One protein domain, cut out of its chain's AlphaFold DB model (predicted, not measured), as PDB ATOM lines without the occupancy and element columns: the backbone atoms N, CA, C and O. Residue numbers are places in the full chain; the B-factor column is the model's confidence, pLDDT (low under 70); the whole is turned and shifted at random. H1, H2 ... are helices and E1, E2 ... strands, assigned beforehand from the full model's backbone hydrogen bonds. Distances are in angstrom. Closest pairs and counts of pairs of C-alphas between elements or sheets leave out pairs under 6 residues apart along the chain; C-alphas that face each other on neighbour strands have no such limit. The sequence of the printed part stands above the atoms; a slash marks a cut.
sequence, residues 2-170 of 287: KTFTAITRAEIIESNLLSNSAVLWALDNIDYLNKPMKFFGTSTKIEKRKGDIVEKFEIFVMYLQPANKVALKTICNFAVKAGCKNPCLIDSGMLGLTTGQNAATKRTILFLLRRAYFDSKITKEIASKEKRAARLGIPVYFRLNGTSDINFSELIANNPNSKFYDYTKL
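What this domain is: This is residues 2 to 170 of the 287 residues of an uncharacterized protein of Candidatus Falkowbacteria bacterium (UniProt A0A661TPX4). What is the main picture? A strongly twisted sheet of four strands has the long helix H6 over one face, along E2 and E3, while the hairpin of E1 and E2 makes one end of the long axis. At the other end H2 and H3 lie near H5, with H1 packed on H2. What is it made of? The 169 printed residues hold seven named helices and four named strands, in the order H1 H2 H3 E1 E2 H4 H5 H6 E3 H7 E4, a mixed class of helices and strands; the sheet, order E1 E2 E3 E4, is mixed. The whole is compact, with a radius of gyration of the C-alphas of 17.0 A and spans of 57 by 39 by 29 A.

How they stand to each other: How do the first helices stand? H1, residues 9 to 13, touches H2, residues 20 to 28, closest at the C-alphas of Ile 12 and Val 23, 5.9 A. H3, residues 30 to 34, is close to but not clearly touching H5, residues 98 to 113, at Leu 33 and Lys 106, their C-alphas 6.0 A apart; so is H4, residues 93 to 96, at Leu 95 and Gln 101, 6.1 A. How is the sheet paired? The hairpin of E1, residues 44 to 50, and E2, residues 53 to 61, is antiparallel, with N 48 and O 55 at 2.9 A. E2 and E3, residues 140 to 143, are parallel, with N 60 and O 141 at 2.9 A, as are E3 and E4, residues 163 to 168, with N 165 and O 142 at 3.0 A. What joins the parallel strands? Two strand-helix-strand units, parallel neighbours with helices between, do: E2, H4 H5 H6, E3, where H6 is residues 115 to 136, and E3, H7, E4, where H7 is residues 153 to 157 and the crossover is right-handed. H6 is on the sheet at a height over the sheet of 9.0 A, making two layers, a helix on one face of a sheet; H5 and H6 only just touch, only at the corner, with 3 pairs of C-alphas within 8 A, the closest Phe 111 and Phe 118 at 5.7 A. In H1, H2, H3, H5, H6 and H7 every O i to N i+4 pair is within hydrogen-bond range, while H4 is too short for one.

Where its parts are: Where are the anchors? H1 begins at C-alpha 9, (110.963, 164.773, 69.301), and E4 ends at C-alpha 168, (133.766, 140.368, 76.875). Which elements are long? From first to last C-alpha H6 measures 31.6 A, E2 25.4 A, H5 22.0 A and E1 19.1 A.

The domain as a whole: How large is it? The two C-alphas farthest apart, those of Ala 10 and Gly 51, are 59.9 A apart, and the printed part has no cut. Which link is long? That from E2 to H4, residues 62 to 92. Where is confidence low? Residues 42 to 45 and 47 to 54 are under 70, against a mean pLDDT of 93.1 of the printed part.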
ATOM      1  N   LYS A   2     105.249 147.262  82.672       71.94
ATOM      2  CA  LYS A   2     105.685 148.648  82.438       71.94
ATOM      3  C   LYS A   2     105.206 149.090  81.052       71.94
ATOM      4  O   LYS A   2     105.530 148.443  80.055       71.94
ATOM      5  N   THR A   3     104.361 150.113  81.026       79.31
ATOM      6  CA  THR A   3     103.757 150.666  79.812       79.31
ATOM      7  C   THR A   3     104.849 151.302  78.956       79.31
ATOM      8  O   THR A   3     105.788 151.897  79.482       79.31
ATOM      9  N   PHE A   4     104.776 151.124  77.638       91.00
ATOM     10  CA  PHE A   4     105.686 151.814  76.730       91.00
ATOM     11  C   PHE A   4     105.291 153.289  76.666       91.00
ATOM     12  O   PHE A   4     104.188 153.600  76.225       91.00
ATOM     13  N   THR A   5     106.188 154.176  77.083       93.62
ATOM     14  CA  THR A   5     106.046 155.614  76.845       93.62
ATOM     15  C   THR A   5     106.671 155.938  75.496       93.62
ATOM     16  O   THR A   5     107.850 155.638  75.286       93.62
ATOM     17  N   ALA A   6     105.904 156.544  74.589       96.50
ATOM     18  CA  ALA A   6     106.420 156.972  73.292       96.50
ATOM     19  C   ALA A   6     107.600 157.941  73.472       96.50
ATOM     20  O   ALA A   6     107.599 158.758  74.390       96.50
ATOM     21  N   ILE A   7     108.627 157.808  72.639       97.62
ATOM     22  CA  ILE A   7     109.756 158.734  72.540       97.62
ATOM     23  C   ILE A   7     109.314 159.928  71.698       97.62
ATOM     24  O   ILE A   7     108.870 159.756  70.559       97.62
ATOM     25  N   THR A   8     109.425 161.123  72.269       98.19
ATOM     26  CA  THR A   8     109.044 162.387  71.632       98.19
ATOM     27  C   THR A   8     110.217 163.035  70.892       98.19
ATOM     28  O   THR A   8     111.381 162.731  71.150       98.19
ATOM     29  N   ARG A   9     109.923 163.973  69.977       98.19
ATOM     30  CA  ARG A   9     110.963 164.773  69.301       98.19
ATOM     31  C   ARG A   9     111.783 165.602  70.295       98.19
ATOM     32  O   ARG A   9     112.999 165.648  70.150       98.19
ATOM     33  N   ALA A  10     111.136 166.192  71.303       97.88
ATOM     34  CA  ALA A  10     111.805 166.977  72.344       97.88
ATOM     35  C   ALA A  10     112.830 166.128  73.112       97.88
ATOM     36  O   ALA A  10     114.004 166.477  73.145       97.88
ATOM     37  N   GLU A  11     112.430 164.942  73.593       97.62
ATOM     38  CA  GLU A  11     113.350 164.015  74.272       97.62
ATOM     39  C   GLU A  11     114.541 163.604  73.399       97.62
ATOM     40  O   GLU A  11     115.634 163.395  73.918       97.62
ATOM     41  N   ILE A  12     114.343 163.447  72.085       98.00
ATOM     42  CA  ILE A  12     115.428 163.110  71.154       98.00
ATOM     43  C   ILE A  12     116.414 164.277  71.028       98.00
ATOM     44  O   ILE A  12     117.619 164.048  71.111       98.00
ATOM     45  N   ILE A  13     115.911 165.499  70.834       97.62
ATOM     46  CA  ILE A  13     116.720 166.714  70.634       97.62
ATOM     47  C   ILE A  13     117.507 167.068  71.900       97.62
ATOM     48  O   ILE A  13     118.680 167.417  71.818       97.62
ATOM     49  N   GLU A  14     116.880 166.939  73.068       96.94
ATOM     50  CA  GLU A  14     117.469 167.284  74.368       96.94
ATOM     51  C   GLU A  14     118.344 166.158  74.951       96.94
ATOM     52  O   GLU A  14     118.970 166.320  76.001       96.94
ATOM     53  N   SER A  15     118.400 164.995  74.293       96.38
ATOM     54  CA  SER A  15     119.099 163.824  74.816       96.38
ATOM     55  C   SER A  15     120.605 164.044  74.933       96.38
ATOM     56  O   SER A  15     121.318 164.196  73.944       96.38
ATOM     57  N   ASN A  16     121.126 163.883  76.149       97.06
ATOM     58  CA  ASN A  16     122.560 163.774  76.420       97.06
ATOM     59  C   ASN A  16     123.072 162.317  76.386       97.06
ATOM     60  O   ASN A  16     124.190 162.031  76.824       97.06
ATOM     61  N   LEU A  17     122.254 161.376  75.899       98.12
ATOM     62  CA  LEU A  17     122.581 159.949  75.833       98.12
ATOM     63  C   LEU A  17     122.863 159.463  74.409       98.12
ATOM     64  O   LEU A  17     123.491 158.415  74.249       98.12
ATOM     65  N   LEU A  18     122.420 160.199  73.388       98.50
ATOM     66  CA  LEU A  18     122.557 159.834  71.977       98.50
ATOM     67  C   LEU A  18     123.716 160.588  71.308       98.50
ATOM     68  O   LEU A  18     124.011 161.728  71.647       98.50
ATOM     69  N   SER A  19     124.379 159.951  70.344       97.94
ATOM     70  CA  SER A  19     125.294 160.632  69.425       97.94
ATOM     71  C   SER A  19     124.517 161.531  68.456       97.94
ATOM     72  O   SER A  19     123.348 161.270  68.168       97.94
ATOM     73  N   ASN A  20     125.175 162.536  67.868       97.44
ATOM     74  CA  ASN A  20     124.537 163.428  66.888       97.44
ATOM     75  C   ASN A  20     123.913 162.655  65.713       97.44
ATOM     76  O   ASN A  20     122.788 162.933  65.309       97.44
ATOM     77  N   SER A  21     124.605 161.634  65.197       97.25
ATOM     78  CA  SER A  21     124.072 160.780  64.129       97.25
ATOM     79  C   SER A  21     122.844 159.977  64.569       97.25
ATOM     80  O   SER A  21     121.935 159.764  63.770       97.25
ATOM     81  N   ALA A  22     122.786 159.546  65.832       98.25
ATOM     82  CA  ALA A  22     121.624 158.851  66.372       98.25
ATOM     83  C   ALA A  22     120.437 159.782  66.624       98.25
ATOM     84  O   ALA A  22     119.307 159.341  66.442       98.25
ATOM     85  N   VAL A  23     120.676 161.042  67.004       98.56
ATOM     86  CA  VAL A  23     119.628 162.071  67.099       98.56
ATOM     87  C   VAL A  23     118.965 162.262  65.737       98.56
ATOM     88  O   VAL A  23     117.750 162.117  65.635       98.56
ATOM     89  N   LEU A  24     119.757 162.486  64.681       98.38
ATOM     90  CA  LEU A  24     119.240 162.637  63.314       98.38
ATOM     91  C   LEU A  24     118.451 161.398  62.877       98.38
ATOM     92  O   LEU A  24     117.279 161.502  62.523       98.38
ATOM     93  N   TRP A  25     119.042 160.206  63.022       98.50
ATOM     94  CA  TRP A  25     118.356 158.957  62.688       98.50
ATOM     95  C   TRP A  25     117.038 158.799  63.458       98.50
ATOM     96  O   TRP A  25     116.038 158.380  62.881       98.50
ATOM     97  N   ALA A  26     117.010 159.131  64.753       98.56
ATOM     98  CA  ALA A  26     115.817 158.998  65.584       98.56
ATOM     99  C   ALA A  26     114.705 159.972  65.172       98.56
ATOM    100  O   ALA A  26     113.537 159.584  65.201       98.56
ATOM    101  N   LEU A  27     115.051 161.198  64.764       98.50
ATOM    102  CA  LEU A  27     114.096 162.181  64.247       98.50
ATOM    103  C   LEU A  27     113.497 161.743  62.907       98.50
ATOM    104  O   LEU A  27     112.283 161.863  62.724       98.50
ATOM    105  N   ASP A  28     114.323 161.184  62.022       98.38
ATOM    106  CA  ASP A  28     113.893 160.683  60.712       98.38
ATOM    107  C   ASP A  28     113.051 159.402  60.824       98.38
ATOM    108  O   ASP A  28     112.232 159.100  59.960       98.38
ATOM    109  N   ASN A  29     113.231 158.638  61.908       98.38
ATOM    110  CA  ASN A  29     112.616 157.324  62.107       98.38
ATOM    111  C   ASN A  29     111.692 157.269  63.332       98.38
ATOM    112  O   ASN A  29     111.466 156.185  63.875       98.38
ATOM    113  N   ILE A  30     111.145 158.400  63.788       97.81
ATOM    114  CA  ILE A  30     110.391 158.475  65.050       97.81
ATOM    115  C   ILE A  30     109.190 157.514  65.101       97.81
ATOM    116  O   ILE A  30     108.965 156.843  66.112       97.81
ATOM    117  N   ASP A  31     108.475 157.350  63.986       97.81
ATOM    118  CA  ASP A  31     107.356 156.408  63.892       97.81
ATOM    119  C   ASP A  31     107.832 154.961  64.001       97.81
ATOM    120  O   ASP A  31     107.227 154.133  64.687       97.81
ATOM    121  N   TYR A  32     108.951 154.631  63.352       97.62
ATOM    122  CA  TYR A  32     109.559 153.312  63.474       97.62
ATOM    123  C   TYR A  32     110.066 153.069  64.896       97.62
ATOM    124  O   TYR A  32     109.836 151.986  65.435       97.62
ATOM    125  N   LEU A  33     110.706 154.056  65.524       97.12
ATOM    126  CA  LEU A  33     111.224 153.995  66.890       97.12
ATOM    127  C   LEU A  33     110.115 153.679  67.906       97.12
ATOM    128  O   LEU A  33     110.331 152.859  68.800       97.12
ATOM    129  N   ASN A  34     108.918 154.236  67.708       97.19
ATOM    130  CA  ASN A  34     107.770 154.050  68.597       97.19
ATOM    131  C   ASN A  34     106.927 152.792  68.330       97.19
ATOM    132  O   ASN A  34     106.078 152.433  69.147       97.19
ATOM    133  N   LYS A  35     107.173 152.060  67.238       96.00
ATOM    134  CA  LYS A  35     106.517 150.762  67.000       96.00
ATOM    135  C   LYS A  35     107.051 149.677  67.951       96.00
ATOM    136  O   LYS A  35     108.232 149.696  68.306       96.00
ATOM    137  N   PRO A  36     106.266 148.651  68.317       93.75
ATOM    138  CA  PRO A  36     106.790 147.478  69.016       93.75
ATOM    139  C   PRO A  36     107.924 146.786  68.238       93.75
ATOM    140  O   PRO A  36     107.973 146.831  67.009       93.75
ATOM    141  N   MET A  37     108.845 146.124  68.944       94.44
ATOM    142  CA  MET A  37     109.876 145.287  68.323       94.44
ATOM    143  C   MET A  37     110.249 144.093  69.202       94.44
ATOM    144  O   MET A  37     109.956 144.098  70.397       94.44
ATOM    145  N   LYS A  38     110.928 143.111  68.596       94.25
ATOM    146  CA  LYS A  38     111.603 142.024  69.314       94.25
ATOM    147  C   LYS A  38     113.049 142.398  69.630       94.25
ATOM    148  O   LYS A  38     113.732 142.995  68.792       94.25
ATOM    149  N   PHE A  39     113.519 142.026  70.813       95.38
ATOM    150  CA  PHE A  39     114.880 142.303  71.254       95.38
ATOM    151  C   PHE A  39     115.861 141.229  70.800       95.38
ATOM    152  O   PHE A  39     116.927 141.565  70.277       95.38
ATOM    153  N   PHE A  40     115.469 139.960  70.884       94.25
ATOM    154  CA  PHE A  40     116.277 138.868  70.360       94.25
ATOM    155  C   PHE A  40     116.086 138.680  68.852       94.25
ATOM    156  O   PHE A  40     114.981 138.808  68.315       94.25
ATOM    157  N   GLY A  41     117.184 138.359  68.165       84.38
ATOM    158  CA  GLY A  41     117.152 137.871  66.790       84.38
ATOM    159  C   GLY A  41     116.476 136.502  66.670       84.38
ATOM    160  O   GLY A  41     116.090 135.870  67.657       84.38
ATOM    161  N   THR A  42     116.318 136.037  65.433       69.88
ATOM    162  CA  THR A  42     115.816 134.688  65.147       69.88
ATOM    163  C   THR A  42     116.783 133.644  65.712       69.88
ATOM    164  O   THR A  42     117.994 133.812  65.601       69.88
ATOM    165  N   SER A  43     116.257 132.576  66.319       62.31
ATOM    166  CA  SER A  43     117.088 131.487  66.841       62.31
ATOM    167  C   SER A  43     117.802 130.754  65.722       62.31
ATOM    168  O   SER A  43     117.159 130.358  64.746       62.31
ATOM    169  N   THR A  44     119.076 130.451  65.926       66.31
ATOM    170  CA  THR A  44     119.723 129.342  65.234       66.31
ATOM    171  C   THR A  44     119.478 128.078  66.055       66.31
ATOM    172  O   THR A  44     119.794 128.021  67.244       66.31
ATOM    173  N   LYS A  45     118.842 127.073  65.444       62.47
ATOM    174  CA  LYS A  45     118.866 125.715  65.996       62.47
ATOM    175  C   LYS A  45     120.267 125.185  65.747       62.47
ATOM    176  O   LYS A  45     120.701 125.181  64.596       62.47
ATOM    177  N   ILE A  46     120.963 124.791  66.802       71.06
ATOM    178  CA  ILE A  46     122.304 124.229  66.679       71.06
ATOM    179  C   ILE A  46     122.250 122.775  67.125       71.06
ATOM    180  O   ILE A  46     121.614 122.437  68.125       71.06
ATOM    181  N   GLU A  47     122.896 121.929  66.331       69.62
ATOM    182  CA  GLU A  47     123.042 120.501  66.563       69.62
ATOM    183  C   GLU A  47     124.525 120.213  66.809       69.62
ATOM    184  O   GLU A  47     125.364 120.534  65.967       69.62
ATOM    185  N   LYS A  48     124.865 119.616  67.955       62.03
ATOM    186  CA  LYS A  48     126.201 119.063  68.200       62.03
ATOM    187  C   LYS A  48     126.117 117.547  68.105       62.03
ATOM    188  O   LYS A  48     125.310 116.930  68.794       62.03
ATOM    189  N   ARG A  49     126.956 116.951  67.259       54.44
ATOM    190  CA  ARG A  49     127.086 115.494  67.134       54.44
ATOM    191  C   ARG A  49     128.239 114.994  67.996       54.44
ATOM    192  O   ARG A  49     129.343 115.529  67.910       54.44
ATOM    193  N   LYS A  50     127.993 113.961  68.799       50.78
ATOM    194  CA  LYS A  50     129.029 113.166  69.474       50.78
ATOM    195  C   LYS A  50     128.716 111.689  69.231       50.78
ATOM    196  O   LYS A  50     127.870 111.120  69.915       50.78
ATOM    197  N   GLY A  51     129.362 111.095  68.225       60.75
ATOM    198  CA  GLY A  51     128.928 109.800  67.687       60.75
ATOM    199  C   GLY A  51     127.507 109.910  67.124       60.75
ATOM    200  O   GLY A  51     127.217 110.849  66.382       60.75
ATOM    201  N   ASP A  52     126.618 109.012  67.545       59.56
ATOM    202  CA  ASP A  52     125.211 108.980  67.112       59.56
ATOM    203  C   ASP A  52     124.290 109.938  67.893       59.56
ATOM    204  O   ASP A  52     123.126 110.125  67.534       59.56
ATOM    205  N   ILE A  53     124.789 110.585  68.953       55.44
ATOM    206  CA  ILE A  53     123.994 111.494  69.790       55.44
ATOM    207  C   ILE A  53     124.013 112.903  69.190       55.44
ATOM    208  O   ILE A  53     125.076 113.513  69.034       55.44
ATOM    209  N   VAL A  54     122.821 113.435  68.892       67.94
ATOM    210  CA  VAL A  54     122.605 114.829  68.478       67.94
ATOM    211  C   VAL A  54     122.066 115.633  69.661       67.94
ATOM    212  O   VAL A  54     120.884 115.552  69.990       67.94
ATOM    213  N   GLU A  55     122.912 116.456  70.274       74.81
ATOM    214  CA  GLU A  55     122.462 117.458  71.240       74.81
ATOM    215  C   GLU A  55     121.887 118.664  70.494       74.81
ATOM    216  O   GLU A  55     122.566 119.280  69.668       74.81
ATOM    217  N   LYS A  56     120.627 119.004  70.783       87.12
ATOM    218  CA  LYS A  56     119.920 120.138  70.175       87.12
ATOM    219  C   LYS A  56     119.733 121.250  71.188       87.12
ATOM    220  O   LYS A  56     119.344 120.985  72.319       87.12
ATOM    221  N   PHE A  57     119.938 122.492  70.768       90.12
ATOM    222  CA  PHE A  57     119.665 123.668  71.592       90.12
ATOM    223  C   PHE A  57     119.291 124.885  70.736       90.12
ATOM    224  O   PHE A  57     119.603 124.952  69.543       90.12
ATOM    225  N   GLU A  58     118.597 125.850  71.342       92.69
ATOM    226  CA  GLU A  58     118.299 127.149  70.726       92.69
ATOM    227  C   GLU A  58     119.176 128.244  71.355       92.69
ATOM    228  O   GLU A  58     119.293 128.345  72.576       92.69
ATOM    229  N   ILE A  59     119.770 129.092  70.513       93.38
ATOM    230  CA  ILE A  59     120.482 130.301  70.940       93.38
ATOM    231  C   ILE A  59     119.714 131.534  70.473       93.38
ATOM    232  O   ILE A  59     119.322 131.629  69.309       93.38
ATOM    233  N   PHE A  60     119.553 132.509  71.365       95.62
ATOM    234  CA  PHE A  60     118.983 133.818  71.057       95.62
ATOM    235  C   PHE A  60     120.000 134.922  71.337       95.62
ATOM    236  O   PHE A  60     120.445 135.095  72.468       95.62
ATOM    237  N   VAL A  61     120.334 135.701  70.304       95.50
ATOM    238  CA  VAL A  61     121.321 136.786  70.396       95.50
ATOM    239  C   VAL A  61     120.642 138.143  70.265       95.50
ATOM    240  O   VAL A  61     119.814 138.354  69.372       95.50
ATOM    241  N   MET A  62     121.009 139.078  71.135       97.00
ATOM    242  CA  MET A  62     120.641 140.482  71.027       97.00
ATOM    243  C   MET A  62     121.791 141.294  70.423       97.00
ATOM    244  O   MET A  62     122.922 141.275  70.909       97.00
ATOM    245  N   TYR A  63     121.483 142.058  69.374       96.75
ATOM    246  CA  TYR A  63     122.432 142.961  68.723       96.75
ATOM    247  C   TYR A  63     122.075 144.416  69.016       96.75
ATOM    248  O   TYR A  63     121.006 144.891  68.621       96.75
ATOM    249  N   LEU A  64     122.992 145.105  69.691       97.88
ATOM    250  CA  LEU A  64     122.979 146.547  69.941       97.88
ATOM    251  C   LEU A  64     124.083 147.200  69.108       97.88
ATOM    252  O   LEU A  64     125.125 146.586  68.878       97.88
ATOM    253  N   GLN A  65     123.893 148.444  68.675       98.06
ATOM    254  CA  GLN A  65     124.957 149.195  68.007       98.06
ATOM    255  C   GLN A  65     126.192 149.323  68.918       98.06
ATOM    256  O   GLN A  65     126.032 149.674  70.088       98.06
ATOM    257  N   PRO A  66     127.409 149.043  68.423       97.31
ATOM    258  CA  PRO A  66     128.613 148.990  69.238       97.31
ATOM    259  C   PRO A  66     129.118 150.379  69.626       97.31
ATOM    260  O   PRO A  66     128.805 151.398  69.005       97.31
ATOM    261  N   ALA A  67     130.031 150.377  70.594       97.06
ATOM    262  CA  ALA A  67     130.835 151.519  70.989       97.06
ATOM    263  C   ALA A  67     129.972 152.778  71.188       97.06
ATOM    264  O   ALA A  67     129.009 152.749  71.951       97.06
ATOM    265  N   ASN A  68     130.318 153.867  70.506       96.50
ATOM    266  CA  ASN A  68     129.587 155.128  70.498       96.50
ATOM    267  C   ASN A  68     128.849 155.379  69.166       96.50
ATOM    268  O   ASN A  68     128.640 156.529  68.792       96.50
ATOM    269  N   LYS A  69     128.490 154.321  68.415       97.00
ATOM    270  CA  LYS A  69     127.784 154.468  67.124       97.00
ATOM    271  C   LYS A  69     126.390 155.083  67.312       97.00
ATOM    272  O   LYS A  69     125.955 155.862  66.472       97.00
ATOM    273  N   VAL A  70     125.738 154.776  68.440       98.25
ATOM    274  CA  VAL A  70     124.455 155.381  68.855       98.25
ATOM    275  C   VAL A  70     124.537 156.102  70.191       98.25
ATOM    276  O   VAL A  70     123.952 157.165  70.351       98.25
ATOM    277  N   ALA A  71     125.224 155.519  71.169       98.00
ATOM    278  CA  ALA A  71     125.327 156.102  72.496       98.00
ATOM    279  C   ALA A  71     126.400 157.201  72.527       98.00
ATOM    280  O   ALA A  71     127.487 157.008  71.978       98.00
ATOM    281  N   LEU A  72     126.139 158.315  73.215       96.94
ATOM    282  CA  LEU A  72     127.137 159.367  73.435       96.94
ATOM    283  C   LEU A  72     128.318 158.827  74.254       96.94
ATOM    284  O   LEU A  72     129.484 158.990  73.890       96.94
ATOM    285  N   LYS A  73     128.006 158.113  75.341       96.62
ATOM    286  CA  LYS A  73     128.973 157.319  76.106       96.62
ATOM    287  C   LYS A  73     128.997 155.899  75.557       96.62
ATOM    288  O   LYS A  73     127.952 155.282  75.390       96.62
ATOM    289  N   THR A  74     130.193 155.380  75.292       96.69
ATOM    290  CA  THR A  74     130.360 154.052  74.687       96.69
ATOM    291  C   THR A  74     129.666 152.949  75.497       96.69
ATOM    292  O   THR A  74     129.786 152.908  76.718       96.69
ATOM    293  N   ILE A  75     128.997 152.018  74.810       97.00
ATOM    294  CA  ILE A  75     128.476 150.770  75.402       97.00
ATOM    295  C   ILE A  75     129.409 149.567  75.167       97.00
ATOM    296  O   ILE A  75     129.074 148.428  75.488       97.00
ATOM    297  N   CYS A  76     130.593 149.821  74.599       95.81
ATOM    298  CA  CYS A  76     131.687 148.860  74.447       95.81
ATOM    299  C   CYS A  76     132.979 149.484  74.981       95.81
ATOM    300  O   CYS A  76     133.808 149.982  74.214       95.81
ATOM    301  N   ASN A  77     133.153 149.489  76.302       93.25
ATOM    302  CA  ASN A  77     134.206 150.264  76.976       93.25
ATOM    303  C   ASN A  77     135.628 149.973  76.479       93.25
ATOM    304  O   ASN A  77     136.484 150.857  76.490       93.25
ATOM    305  N   PHE A  78     135.893 148.746  76.026       95.69
ATOM    306  CA  PHE A  78     137.223 148.335  75.589       95.69
ATOM    307  C   PHE A  78     137.421 148.359  74.064       95.69
ATOM    308  O   PHE A  78     138.500 148.016  73.591       95.69
ATOM    309  N   ALA A  79     136.421 148.786  73.279       96.75
ATOM    310  CA  ALA A  79     136.460 148.671  71.819       96.75
ATOM    311  C   ALA A  79     137.633 149.423  71.170       96.75
ATOM    312  O   ALA A  79     138.296 148.877  70.291       96.75
ATOM    313  N   VAL A  80     137.927 150.644  71.631       96.81
ATOM    314  CA  VAL A  80     139.082 151.428  71.156       96.81
ATOM    315  C   VAL A  80     140.391 150.790  71.622       96.81
ATOM    316  O   VAL A  80     141.286 150.550  70.823       96.81
ATOM    317  N   LYS A  81     140.487 150.440  72.911       96.62
ATOM    318  CA  LYS A  81     141.717 149.902  73.517       96.62
ATOM    319  C   LYS A  81     142.096 148.504  73.019       96.62
ATOM    320  O   LYS A  81     143.262 148.131  73.104       96.62
ATOM    321  N   ALA A  82     141.138 147.743  72.501       97.12
ATOM    322  CA  ALA A  82     141.358 146.458  71.838       97.12
ATOM    323  C   ALA A  82     141.306 146.539  70.306       97.12
ATOM    324  O   ALA A  82     141.338 145.494  69.659       97.12
ATOM    325  N   GLY A  83     141.181 147.733  69.721       96.94
ATOM    326  CA  GLY A  83     141.203 147.929  68.270       96.94
ATOM    327  C   GLY A  83     140.000 147.359  67.515       96.94
ATOM    328  O   GLY A  83     140.013 147.344  66.291       96.94
ATOM    329  N   CYS A  84     138.952 146.886  68.199       96.50
ATOM    330  CA  CYS A  84     137.802 146.239  67.556       96.50
ATOM    331  C   CYS A  84     136.668 147.211  67.200       96.50
ATOM    332  O   CYS A  84     135.596 146.771  66.792       96.50
ATOM    333  N   LYS A  85     136.865 148.520  67.414       96.00
ATOM    334  CA  LYS A  85     135.873 149.544  67.060       96.00
ATOM    335  C   LYS A  85     135.656 149.608  65.545       96.00
ATOM    336  O   LYS A  85     134.511 149.603  65.121       96.00
ATOM    337  N   ASN A  86     136.741 149.645  64.770       92.88
ATOM    338  CA  ASN A  86     136.681 149.772  63.312       92.88
ATOM    339  C   ASN A  86     136.318 148.444  62.622       92.88
ATOM    340  O   ASN A  86     135.374 148.441  61.846       92.88
ATOM    341  N   PRO A  87     136.963 147.299  62.928       94.38
ATOM    342  CA  PRO A  87     136.610 146.019  62.310       94.38
ATOM    343  C   PRO A  87     135.456 145.327  63.055       94.38
ATOM    344  O   PRO A  87     135.505 144.125  63.326       94.38
ATOM    345  N   CYS A  88     134.454 146.086  63.501       95.19
ATOM    346  CA  CYS A  88     133.381 145.532  64.312       95.19
ATOM    347  C   CYS A  88     132.493 144.591  63.484       95.19
ATOM    348  O   CYS A  88     132.145 144.873  62.343       95.19
ATOM    349  N   LEU A  89     132.041 143.497  64.105       92.38
ATOM    350  CA  LEU A  89     131.147 142.520  63.477       92.38
ATOM    351  C   LEU A  89     129.801 143.123  63.025       92.38
ATOM    352  O   LEU A  89     129.133 142.533  62.177       92.38
ATOM    353  N   ILE A  90     129.397 144.277  63.574       94.38
ATOM    354  CA  ILE A  90     128.101 144.907  63.280       94.38
ATOM    355  C   ILE A  90     127.903 145.198  61.789       94.38
ATOM    356  O   ILE A  90     126.769 145.189  61.330       94.38
ATOM    357  N   ASP A  91     128.976 145.405  61.028       91.44
ATOM    358  CA  ASP A  91     128.891 145.744  59.604       91.44
ATOM    359  C   ASP A  91     128.993 144.498  58.694       91.44
ATOM    360  O   ASP A  91     129.041 144.606  57.473       91.44
ATOM    361  N   SER A  92     128.984 143.288  59.272       89.31
ATOM    362  CA  SER A  92     129.125 142.026  58.535       89.31
ATOM    363  C   SER A  92     127.799 141.280  58.320       89.31
ATOM    364  O   SER A  92     126.891 141.314  59.155       89.31
ATOM    365  N   GLY A  93     127.695 140.551  57.203       88.44
ATOM    366  CA  GLY A  93     126.559 139.674  56.900       88.44
ATOM    367  C   GLY A  93     125.204 140.389  56.982       88.44
ATOM    368  O   GLY A  93     125.064 141.532  56.557       88.44
ATOM    369  N   MET A  94     124.203 139.732  57.577       87.19
ATOM    370  CA  MET A  94     122.867 140.320  57.762       87.19
ATOM    371  C   MET A  94     122.854 141.546  58.688       87.19
ATOM    372  O   MET A  94     121.913 142.337  58.622       87.19
ATOM    373  N   LEU A  95     123.862 141.713  59.553       89.38
ATOM    374  CA  LEU A  95     123.957 142.876  60.438       89.38
ATOM    375  C   LEU A  95     124.348 144.137  59.660       89.38
ATOM    376  O   LEU A  95     123.857 145.214  59.986       89.38
ATOM    377  N   GLY A  96     125.158 143.994  58.606       90.88
ATOM    378  CA  GLY A  96     125.556 145.095  57.723       90.88
ATOM    379  C   GLY A  96     124.424 145.644  56.849       90.88
ATOM    380  O   GLY A  96     124.527 146.755  56.339       90.88
ATOM    381  N   LEU A  97     123.315 144.910  56.702       93.81
ATOM    382  CA  LEU A  97     122.151 145.365  55.940       93.81
ATOM    383  C   LEU A  97     121.377 146.452  56.696       93.81
ATOM    384  O   LEU A  97     121.256 146.398  57.922       93.81
ATOM    385  N   THR A  98     120.745 147.376  55.966       95.25
ATOM    386  CA  THR A  98     119.957 148.491  56.529       95.25
ATOM    387  C   THR A  98     118.933 148.031  57.568       95.25
ATOM    388  O   THR A  98     118.813 148.632  58.633       95.25
ATOM    389  N   THR A  99     118.236 146.919  57.322       94.62
ATOM    390  CA  THR A  99     117.276 146.344  58.279       94.62
ATOM    391  C   THR A  99     117.946 145.902  59.585       94.62
ATOM    392  O   THR A  99     117.405 146.142  60.668       94.62
ATOM    393  N   GLY A 100     119.126 145.279  59.502       94.19
ATOM    394  CA  GLY A 100     119.918 144.863  60.660       94.19
ATOM    395  C   GLY A 100     120.428 146.062  61.459       94.19
ATOM    396  O   GLY A 100     120.243 146.109  62.680       94.19
ATOM    397  N   GLN A 101     120.970 147.063  60.761       96.94
ATOM    398  CA  GLN A 101     121.425 148.324  61.351       96.94
ATOM    399  C   GLN A 101     120.284 149.062  62.055       96.94
ATOM    400  O   GLN A 101     120.418 149.401  63.229       96.94
ATOM    401  N   ASN A 102     119.136 149.240  61.397       97.38
ATOM    402  CA  ASN A 102     117.975 149.931  61.965       97.38
ATOM    403  C   ASN A 102     117.437 149.217  63.211       97.38
ATOM    404  O   ASN A 102     117.129 149.865  64.213       97.38
ATOM    405  N   ALA A 103     117.374 147.881  63.194       96.88
ATOM    406  CA  ALA A 103     116.953 147.109  64.357       96.88
ATOM    407  C   ALA A 103     117.939 147.249  65.531       96.88
ATOM    408  O   ALA A 103     117.512 147.435  66.671       96.88
ATOM    409  N   ALA A 104     119.251 147.183  65.277       97.50
ATOM    410  CA  ALA A 104     120.262 147.391  66.311       97.50
ATOM    411  C   ALA A 104     120.228 148.825  66.864       97.50
ATOM    412  O   ALA A 104     120.287 149.005  68.079       97.50
ATOM    413  N   THR A 105     120.070 149.832  65.997       98.50
ATOM    414  CA  THR A 105     119.966 151.247  66.382       98.50
ATOM    415  C   THR A 105     118.762 151.479  67.278       98.50
ATOM    416  O   THR A 105     118.907 152.012  68.378       98.50
ATOM    417  N   LYS A 106     117.588 150.984  66.870       98.38
ATOM    418  CA  LYS A 106     116.365 151.077  67.665       98.38
ATOM    419  C   LYS A 106     116.510 150.409  69.032       98.38
ATOM    420  O   LYS A 106     116.152 151.015  70.038       98.38
ATOM    421  N   ARG A 107     117.072 149.193  69.101       98.38
ATOM    422  CA  ARG A 107     117.322 148.526  70.393       98.38
ATOM    423  C   ARG A 107     118.249 149.342  71.284       98.38
ATOM    424  O   ARG A 107     117.970 149.454  72.473       98.38
ATOM    425  N   THR A 108     119.309 149.931  70.730       98.69
ATOM    426  CA  THR A 108     120.226 150.774  71.505       98.69
ATOM    427  C   THR A 108     119.547 152.049  72.006       98.69
ATOM    428  O   THR A 108     119.716 152.392  73.169       98.69
ATOM    429  N   ILE A 109     118.722 152.720  71.197       98.62
ATOM    430  CA  ILE A 109     117.966 153.898  71.658       98.62
ATOM    431  C   ILE A 109     116.979 153.509  72.766       98.62
ATOM    432  O   ILE A 109     116.904 154.193  73.784       98.62
ATOM    433  N   LEU A 110     116.269 152.384  72.629       98.31
ATOM    434  CA  LEU A 110     115.364 151.888  73.672       98.31
ATOM    435  C   LEU A 110     116.111 151.504  74.957       98.31
ATOM    436  O   LEU A 110     115.604 151.753  76.047       98.31
ATOM    437  N   PHE A 111     117.319 150.945  74.851       98.31
ATOM    438  CA  PHE A 111     118.186 150.687  76.004       98.31
ATOM    439  C   PHE A 111     118.536 151.981  76.752       98.31
ATOM    440  O   PHE A 111     118.482 152.006  77.981       98.31
ATOM    441  N   LEU A 112     118.863 153.046  76.015       98.25
ATOM    442  CA  LEU A 112     119.295 154.329  76.575       98.25
ATOM    443  C   LEU A 112     118.128 155.144  77.145       98.25
ATOM    444  O   LEU A 112     118.202 155.605  78.277       98.25
ATOM    445  N   LEU A 113     117.047 155.308  76.378       97.69
ATOM    446  CA  LEU A 113     115.951 156.227  76.711       97.69
ATOM    447  C   LEU A 113     114.768 155.550  77.407       97.69
ATOM    448  O   LEU A 113     113.904 156.224  77.966       97.69
ATOM    449  N   ARG A 114     114.674 154.217  77.339       97.19
ATOM    450  CA  ARG A 114     113.523 153.436  77.824       97.19
ATOM    451  C   ARG A 114     113.968 152.186  78.580       97.19
ATOM    452  O   ARG A 114     113.372 151.120  78.432       97.19
ATOM    453  N   ARG A 115     114.988 152.317  79.437       95.38
ATOM    454  CA  ARG A 115     115.630 151.185  80.125       95.38
ATOM    455  C   ARG A 115     114.650 150.251  80.843       95.38
ATOM    456  O   ARG A 115     114.709 149.038  80.685       95.38
ATOM    457  N   ALA A 116     113.684 150.811  81.564       94.81
ATOM    458  CA  ALA A 116     112.693 150.026  82.294       94.81
ATOM    459  C   ALA A 116     111.780 149.185  81.372       94.81
ATOM    460  O   ALA A 116     111.396 148.066  81.721       94.81
ATOM    461  N   TYR A 117     111.435 149.714  80.194       95.44
ATOM    462  CA  TYR A 117     110.693 148.983  79.166       95.44
ATOM    463  C   TYR A 117     111.581 147.937  78.481       95.44
ATOM    464  O   TYR A 117     111.135 146.808  78.282       95.44
ATOM    465  N   PHE A 118     112.829 148.296  78.167       96.88
ATOM    466  CA  PHE A 118     113.840 147.408  77.590       96.88
ATOM    467  C   PHE A 118     114.020 146.141  78.437       96.88
ATOM    468  O   PHE A 118     113.798 145.037  77.939       96.88
ATOM    469  N   ASP A 119     114.300 146.299  79.734       96.00
ATOM    470  CA  ASP A 119     114.500 145.176  80.654       96.00
ATOM    471  C   ASP A 119     113.219 144.329  80.765       96.00
ATOM    472  O   ASP A 119     113.256 143.108  80.617       96.00
ATOM    473  N   SER A 120     112.046 144.972  80.899       95.19
ATOM    474  CA  SER A 120     110.764 144.255  80.952       95.19
ATOM    475  C   SER A 120     110.474 143.449  79.682       95.19
ATOM    476  O   SER A 120     109.850 142.386  79.769       95.19
ATOM    477  N   LYS A 121     110.865 143.943  78.504       95.75
ATOM    478  CA  LYS A 121     110.659 143.237  77.234       95.75
ATOM    479  C   LYS A 121     111.602 142.057  77.087       95.75
ATOM    480  O   LYS A 121     111.128 140.987  76.711       95.75
ATOM    481  N   ILE A 122     112.872 142.216  77.449       96.56
ATOM    482  CA  ILE A 122     113.845 141.119  77.433       96.56
ATOM    483  C   ILE A 122     113.393 139.984  78.350       96.56
ATOM    484  O   ILE A 122     113.298 138.852  77.884       96.56
ATOM    485  N   THR A 123     113.013 140.276  79.598       96.56
ATOM    486  CA  THR A 123     112.514 139.256  80.539       96.56
ATOM    487  C   THR A 123     111.305 138.496  79.987       96.56
ATOM    488  O   THR A 123     111.224 137.275  80.091       96.56
ATOM    489  N   LYS A 124     110.368 139.191  79.330       95.75
ATOM    490  CA  LYS A 124     109.207 138.538  78.700       95.75
ATOM    491  C   LYS A 124     109.583 137.671  77.506       95.75
ATOM    492  O   LYS A 124     108.987 136.611  77.312       95.75
ATOM    493  N   GLU A 125     110.517 138.128  76.677       96.88
ATOM    494  CA  GLU A 125     110.999 137.328  75.558       96.88
ATOM    495  C   GLU A 125     111.716 136.074  76.054       96.88
ATOM    496  O   GLU A 125     111.392 134.999  75.554       96.88
ATOM    497  N   ILE A 126     112.579 136.185  77.071       97.38
ATOM    498  CA  ILE A 126     113.246 135.049  77.731       97.38
ATOM    499  C   ILE A 126     112.215 134.005  78.169       97.38
ATOM    500  O   ILE A 126     112.237 132.889  77.653       97.38
ATOM    501  N   ALA A 127     111.229 134.394  78.984       97.19
ATOM    502  CA  ALA A 127     110.196 133.476  79.473       97.19
ATOM    503  C   ALA A 127     109.404 132.803  78.330       97.19
ATOM    504  O   ALA A 127     109.070 131.618  78.380       97.19
ATOM    505  N   SER A 128     109.114 133.545  77.256       95.88
ATOM    506  CA  SER A 128     108.438 133.003  76.070       95.88
ATOM    507  C   SER A 128     109.296 131.969  75.331       95.88
ATOM    508  O   SER A 128     108.785 130.933  74.885       95.88
ATOM    509  N   LYS A 129     110.607 132.218  75.212       95.75
ATOM    510  CA  LYS A 129     111.556 131.282  74.596       95.75
ATOM    511  C   LYS A 129     111.771 130.044  75.452       95.75
ATOM    512  O   LYS A 129     111.758 128.950  74.905       95.75
ATOM    513  N   GLU A 130     111.853 130.183  76.767       95.94
ATOM    514  CA  GLU A 130     111.946 129.049  77.691       95.94
ATOM    515  C   GLU A 130     110.700 128.168  77.633       95.94
ATOM    516  O   GLU A 130     110.814 126.956  77.474       95.94
ATOM    517  N   LYS A 131     109.496 128.758  77.620       96.00
ATOM    518  CA  LYS A 131     108.247 127.999  77.429       96.00
ATOM    519  C   LYS A 131     108.225 127.243  76.098       96.00
ATOM    520  O   LYS A 131     107.638 126.168  75.981       96.00
ATOM    521  N   ARG A 132     108.811 127.813  75.044       93.38
ATOM    522  CA  ARG A 132     108.976 127.116  73.762       93.38
ATOM    523  C   ARG A 132     109.991 125.977  73.873       93.38
ATOM    524  O   ARG A 132     109.667 124.881  73.435       93.38
ATOM    525  N   ALA A 133     111.161 126.232  74.442       92.38
ATOM    526  CA  ALA A 133     112.243 125.265  74.584       92.38
ATOM    527  C   ALA A 133     111.813 124.052  75.428       92.38
ATOM    528  O   ALA A 133     112.008 122.915  75.010       92.38
ATOM    529  N   ALA A 134     111.081 124.293  76.524       94.75
ATOM    530  CA  ALA A 134     110.485 123.256  77.365       94.75
ATOM    531  C   ALA A 134     109.523 122.342  76.588       94.75
ATOM    532  O   ALA A 134     109.608 121.125  76.702       94.75
ATOM    533  N   ARG A 135     108.656 122.905  75.729       94.38
ATOM    534  CA  ARG A 135     107.762 122.110  74.858       94.38
ATOM    535  C   ARG A 135     108.513 121.257  73.837       94.38
ATOM    536  O   ARG A 135     107.981 120.254  73.383       94.38
ATOM    537  N   LEU A 136     109.704 121.690  73.435       90.94
ATOM    538  CA  LEU A 136     110.551 120.985  72.477       90.94
ATOM    539  C   LEU A 136     111.527 120.008  73.151       90.94
ATOM    540  O   LEU A 136     112.219 119.290  72.438       90.94
ATOM    541  N   GLY A 137     111.610 119.996  74.486       92.56
ATOM    542  CA  GLY A 137     112.561 119.166  75.227       92.56
ATOM    543  C   GLY A 137     114.031 119.532  74.986       92.56
ATOM    544  O   GLY A 137     114.894 118.670  75.107       92.56
ATOM    545  N   ILE A 138     114.330 120.785  74.621       91.25
ATOM    546  CA  ILE A 138     115.700 121.252  74.339       91.25
ATOM    547  C   ILE A 138     116.077 122.430  75.244       91.25
ATOM    548  O   ILE A 138     115.210 123.237  75.583       91.25
ATOM    549  N   PRO A 139     117.355 122.588  75.631       92.25
ATOM    550  CA  PRO A 139     117.811 123.769  76.347       92.25
ATOM    551  C   PRO A 139     117.851 125.014  75.445       92.25
ATOM    552  O   PRO A 139     118.009 124.939  74.223       92.25
ATOM    553  N   VAL A 140     117.739 126.180  76.083       94.50
ATOM    554  CA  VAL A 140     117.825 127.498  75.448       94.50
ATOM    555  C   VAL A 140     118.867 128.363  76.148       94.50
ATOM    556  O   VAL A 140     118.989 128.317  77.372       94.50
ATOM    557  N   TYR A 141     119.611 129.138  75.360       96.00
ATOM    558  CA  TYR A 141     120.680 130.017  75.825       96.00
ATOM    559  C   TYR A 141     120.523 131.424  75.248       96.00
ATOM    560  O   TYR A 141     120.120 131.602  74.093       96.00
ATOM    561  N   PHE A 142     120.876 132.433  76.042       97.25
ATOM    562  CA  PHE A 142     120.718 133.840  75.687       97.25
ATOM    563  C   PHE A 142     122.060 134.572  75.688       97.25
ATOM    564  O   PHE A 142     122.788 134.550  76.679       97.25
ATOM    565  N   ARG A 143     122.341 135.277  74.592       96.69
ATOM    566  CA  ARG A 143     123.495 136.162  74.439       96.69
ATOM    567  C   ARG A 143     123.021 137.603  74.360       96.69
ATOM    568  O   ARG A 143     122.433 138.019  73.358       96.69
ATOM    569  N   LEU A 144     123.235 138.365  75.427       97.50
ATOM    570  CA  LEU A 144     122.754 139.745  75.530       97.50
ATOM    571  C   LEU A 144     123.699 140.726  74.822       97.50
ATOM    572  O   LEU A 144     123.263 141.773  74.342       97.50
ATOM    573  N   ASN A 145     124.975 140.363  74.700       97.25
ATOM    574  CA  ASN A 145     126.026 141.133  74.054       97.25
ATOM    575  C   ASN A 145     126.454 140.488  72.718       97.25
ATOM    576  O   ASN A 145     127.491 139.828  72.602       97.25
ATOM    577  N   GLY A 146     125.663 140.702  71.659       94.94
ATOM    578  CA  GLY A 146     126.050 140.331  70.290       94.94
ATOM    579  C   GLY A 146     127.200 141.197  69.756       94.94
ATOM    580  O   GLY A 146     128.252 140.693  69.370       94.94
ATOM    581  N   THR A 147     127.006 142.516  69.787       95.88
ATOM    582  CA  THR A 147     127.952 143.553  69.313       95.88
ATOM    583  C   THR A 147     128.192 144.654  70.354       95.88
ATOM    584  O   THR A 147     128.854 145.647  70.066       95.88
ATOM    585  N   SER A 148     127.673 144.481  71.572       97.44
ATOM    586  CA  SER A 148     127.926 145.360  72.723       97.44
ATOM    587  C   SER A 148     128.853 144.696  73.757       97.44
ATOM    588  O   SER A 148     129.244 143.549  73.570       97.44
ATOM    589  N   ASP A 149     129.258 145.411  74.812       97.69
ATOM    590  CA  ASP A 149     129.961 144.840  75.979       97.69
ATOM    591  C   ASP A 149     129.419 145.504  77.264       97.69
ATOM    592  O   ASP A 149     130.140 146.162  78.018       97.69
ATOM    593  N   ILE A 150     128.100 145.383  77.463       97.75
ATOM    594  CA  ILE A 150     127.334 145.945  78.582       97.75
ATOM    595  C   ILE A 150     127.286 144.953  79.747       97.75
ATOM    596  O   ILE A 150     127.179 143.734  79.569       97.75
ATOM    597  N   ASN A 151     127.328 145.484  80.969       96.44
ATOM    598  CA  ASN A 151     127.094 144.705  82.173       96.44
ATOM    599  C   ASN A 151     125.588 144.475  82.408       96.44
ATOM    600  O   ASN A 151     124.900 145.362  82.905       96.44
ATOM    601  N   PHE A 152     125.106 143.273  82.089       97.62
ATOM    602  CA  PHE A 152     123.732 142.828  82.350       97.62
ATOM    603  C   PHE A 152     123.585 141.988  83.634       97.62
ATOM    604  O   PHE A 152     122.572 141.316  83.794       97.62
ATOM    605  N   SER A 153     124.560 142.017  84.552       96.81
ATOM    606  CA  SER A 153     124.575 141.127  85.731       96.81
ATOM    607  C   SER A 153     123.300 141.204  86.574       96.81
ATOM    608  O   SER A 153     122.813 140.174  87.013       96.81
ATOM    609  N   GLU A 154     122.715 142.392  86.755       96.81
ATOM    610  CA  GLU A 154     121.454 142.552  87.495       96.81
ATOM    611  C   GLU A 154     120.274 141.865  86.787       96.81
ATOM    612  O   GLU A 154     119.524 141.113  87.405       96.81
ATOM    613  N   LEU A 155     120.133 142.064  85.470       97.50
ATOM    614  CA  LEU A 155     119.100 141.394  84.676       97.50
ATOM    615  C   LEU A 155     119.278 139.875  84.738       97.50
ATOM    616  O   LEU A 155     118.304 139.151  84.910       97.50
ATOM    617  N   ILE A 156     120.516 139.398  84.633       98.44
ATOM    618  CA  ILE A 156     120.845 137.971  84.675       98.44
ATOM    619  C   ILE A 156     120.551 137.370  86.057       98.44
ATOM    620  O   ILE A 156     119.932 136.309  86.135       98.44
ATOM    621  N   ALA A 157     120.925 138.060  87.138       97.94
ATOM    622  CA  ALA A 157     120.644 137.644  88.513       97.94
ATOM    623  C   ALA A 157     119.135 137.545  88.788       97.94
ATOM    624  O   ALA A 157     118.686 136.625  89.465       97.94
ATOM    625  N   ASN A 158     118.343 138.443  88.195       97.25
ATOM    626  CA  ASN A 158     116.882 138.433  88.287       97.25
ATOM    627  C   ASN A 158     116.210 137.340  87.431       97.25
ATOM    628  O   ASN A 158     114.988 137.208  87.464       97.25
ATOM    629  N   ASN A 159     116.972 136.564  86.652       97.50
ATOM    630  CA  ASN A 159     116.477 135.449  85.838       97.50
ATOM    631  C   ASN A 159     117.315 134.177  86.106       97.50
ATOM    632  O   ASN A 159     117.937 133.646  85.183       97.50
ATOM    633  N   PRO A 160     117.360 133.672  87.358       97.19
ATOM    634  CA  PRO A 160     118.328 132.650  87.781       97.19
ATOM    635  C   PRO A 160     118.161 131.294  87.078       97.19
ATOM    636  O   PRO A 160     119.122 130.538  86.968       97.19
ATOM    637  N   ASN A 161     116.963 130.995  86.569       95.44
ATOM    638  CA  ASN A 161     116.672 129.749  85.851       95.44
ATOM    639  C   ASN A 161     117.061 129.799  84.361       95.44
ATOM    640  O   ASN A 161     117.091 128.764  83.696       95.44
ATOM    641  N   SER A 162     117.358 130.989  83.837       97.81
ATOM    642  CA  SER A 162     117.713 131.209  82.436       97.81
ATOM    643  C   SER A 162     119.215 131.083  82.230       97.81
ATOM    644  O   SER A 162     119.991 131.572  83.045       97.81
ATOM    645  N   LYS A 163     119.647 130.474  81.118       97.62
ATOM    646  CA  LYS A 163     121.071 130.274  80.809       97.62
ATOM    647  C   LYS A 163     121.604 131.398  79.927       97.62
ATOM    648  O   LYS A 163     121.156 131.560  78.790       97.62
ATOM    649  N   PHE A 164     122.590 132.137  80.418       98.25
ATOM    650  CA  PHE A 164     123.219 133.232  79.689       98.25
ATOM    651  C   PHE A 164     124.663 132.908  79.339       98.25
ATOM    652  O   PHE A 164     125.368 132.247  80.100       98.25
ATOM    653  N   TYR A 165     125.119 133.429  78.206       97.69
ATOM    654  CA  TYR A 165     126.539 133.474  77.895       97.69
ATOM    655  C   TYR A 165     126.872 134.729  77.094       97.69
ATOM    656  O   TYR A 165     126.038 135.206  76.331       97.69
ATOM    657  N   ASP A 166     128.076 135.267  77.245       97.62
ATOM    658  CA  ASP A 166     128.534 136.424  76.472       97.62
ATOM    659  C   ASP A 166     130.049 136.396  76.238       97.62
ATOM    660  O   ASP A 166     130.813 135.698  76.908       97.62
ATOM    661  N   TYR A 167     130.491 137.223  75.293       97.19
ATOM    662  CA  TYR A 167     131.900 137.547  75.105       97.19
ATOM    663  C   TYR A 167     132.179 138.910  75.724       97.19
ATOM    664  O   TYR A 167     131.384 139.840  75.584       97.19
ATOM    665  N   THR A 168     133.340 139.068  76.351       98.00
ATOM    666  CA  THR A 168     133.766 140.368  76.875       98.00
ATOM    667  C   THR A 168     135.249 140.603  76.655       98.00
ATOM    668  O   THR A 168     136.066 139.693  76.767       98.00
ATOM    669  N   LYS A 169     135.619 141.850  76.362       97.38
ATOM    670  CA  LYS A 169     137.029 142.276  76.310       97.38
ATOM    671  C   LYS A 169     137.543 142.739  77.671       97.38
ATOM    672  O   LYS A 169     138.721 143.056  77.834       97.38
ATOM    673  N   LEU A 170     136.662 142.800  78.663       96.88
ATOM    674  CA  LEU A 170     136.974 143.220  80.016       96.88
ATOM    675  C   LEU A 170     137.286 141.982  80.863       96.88
ATOM    676  O   LEU A 170     136.391 141.412  81.478       96.88
TER     677      LEU A 170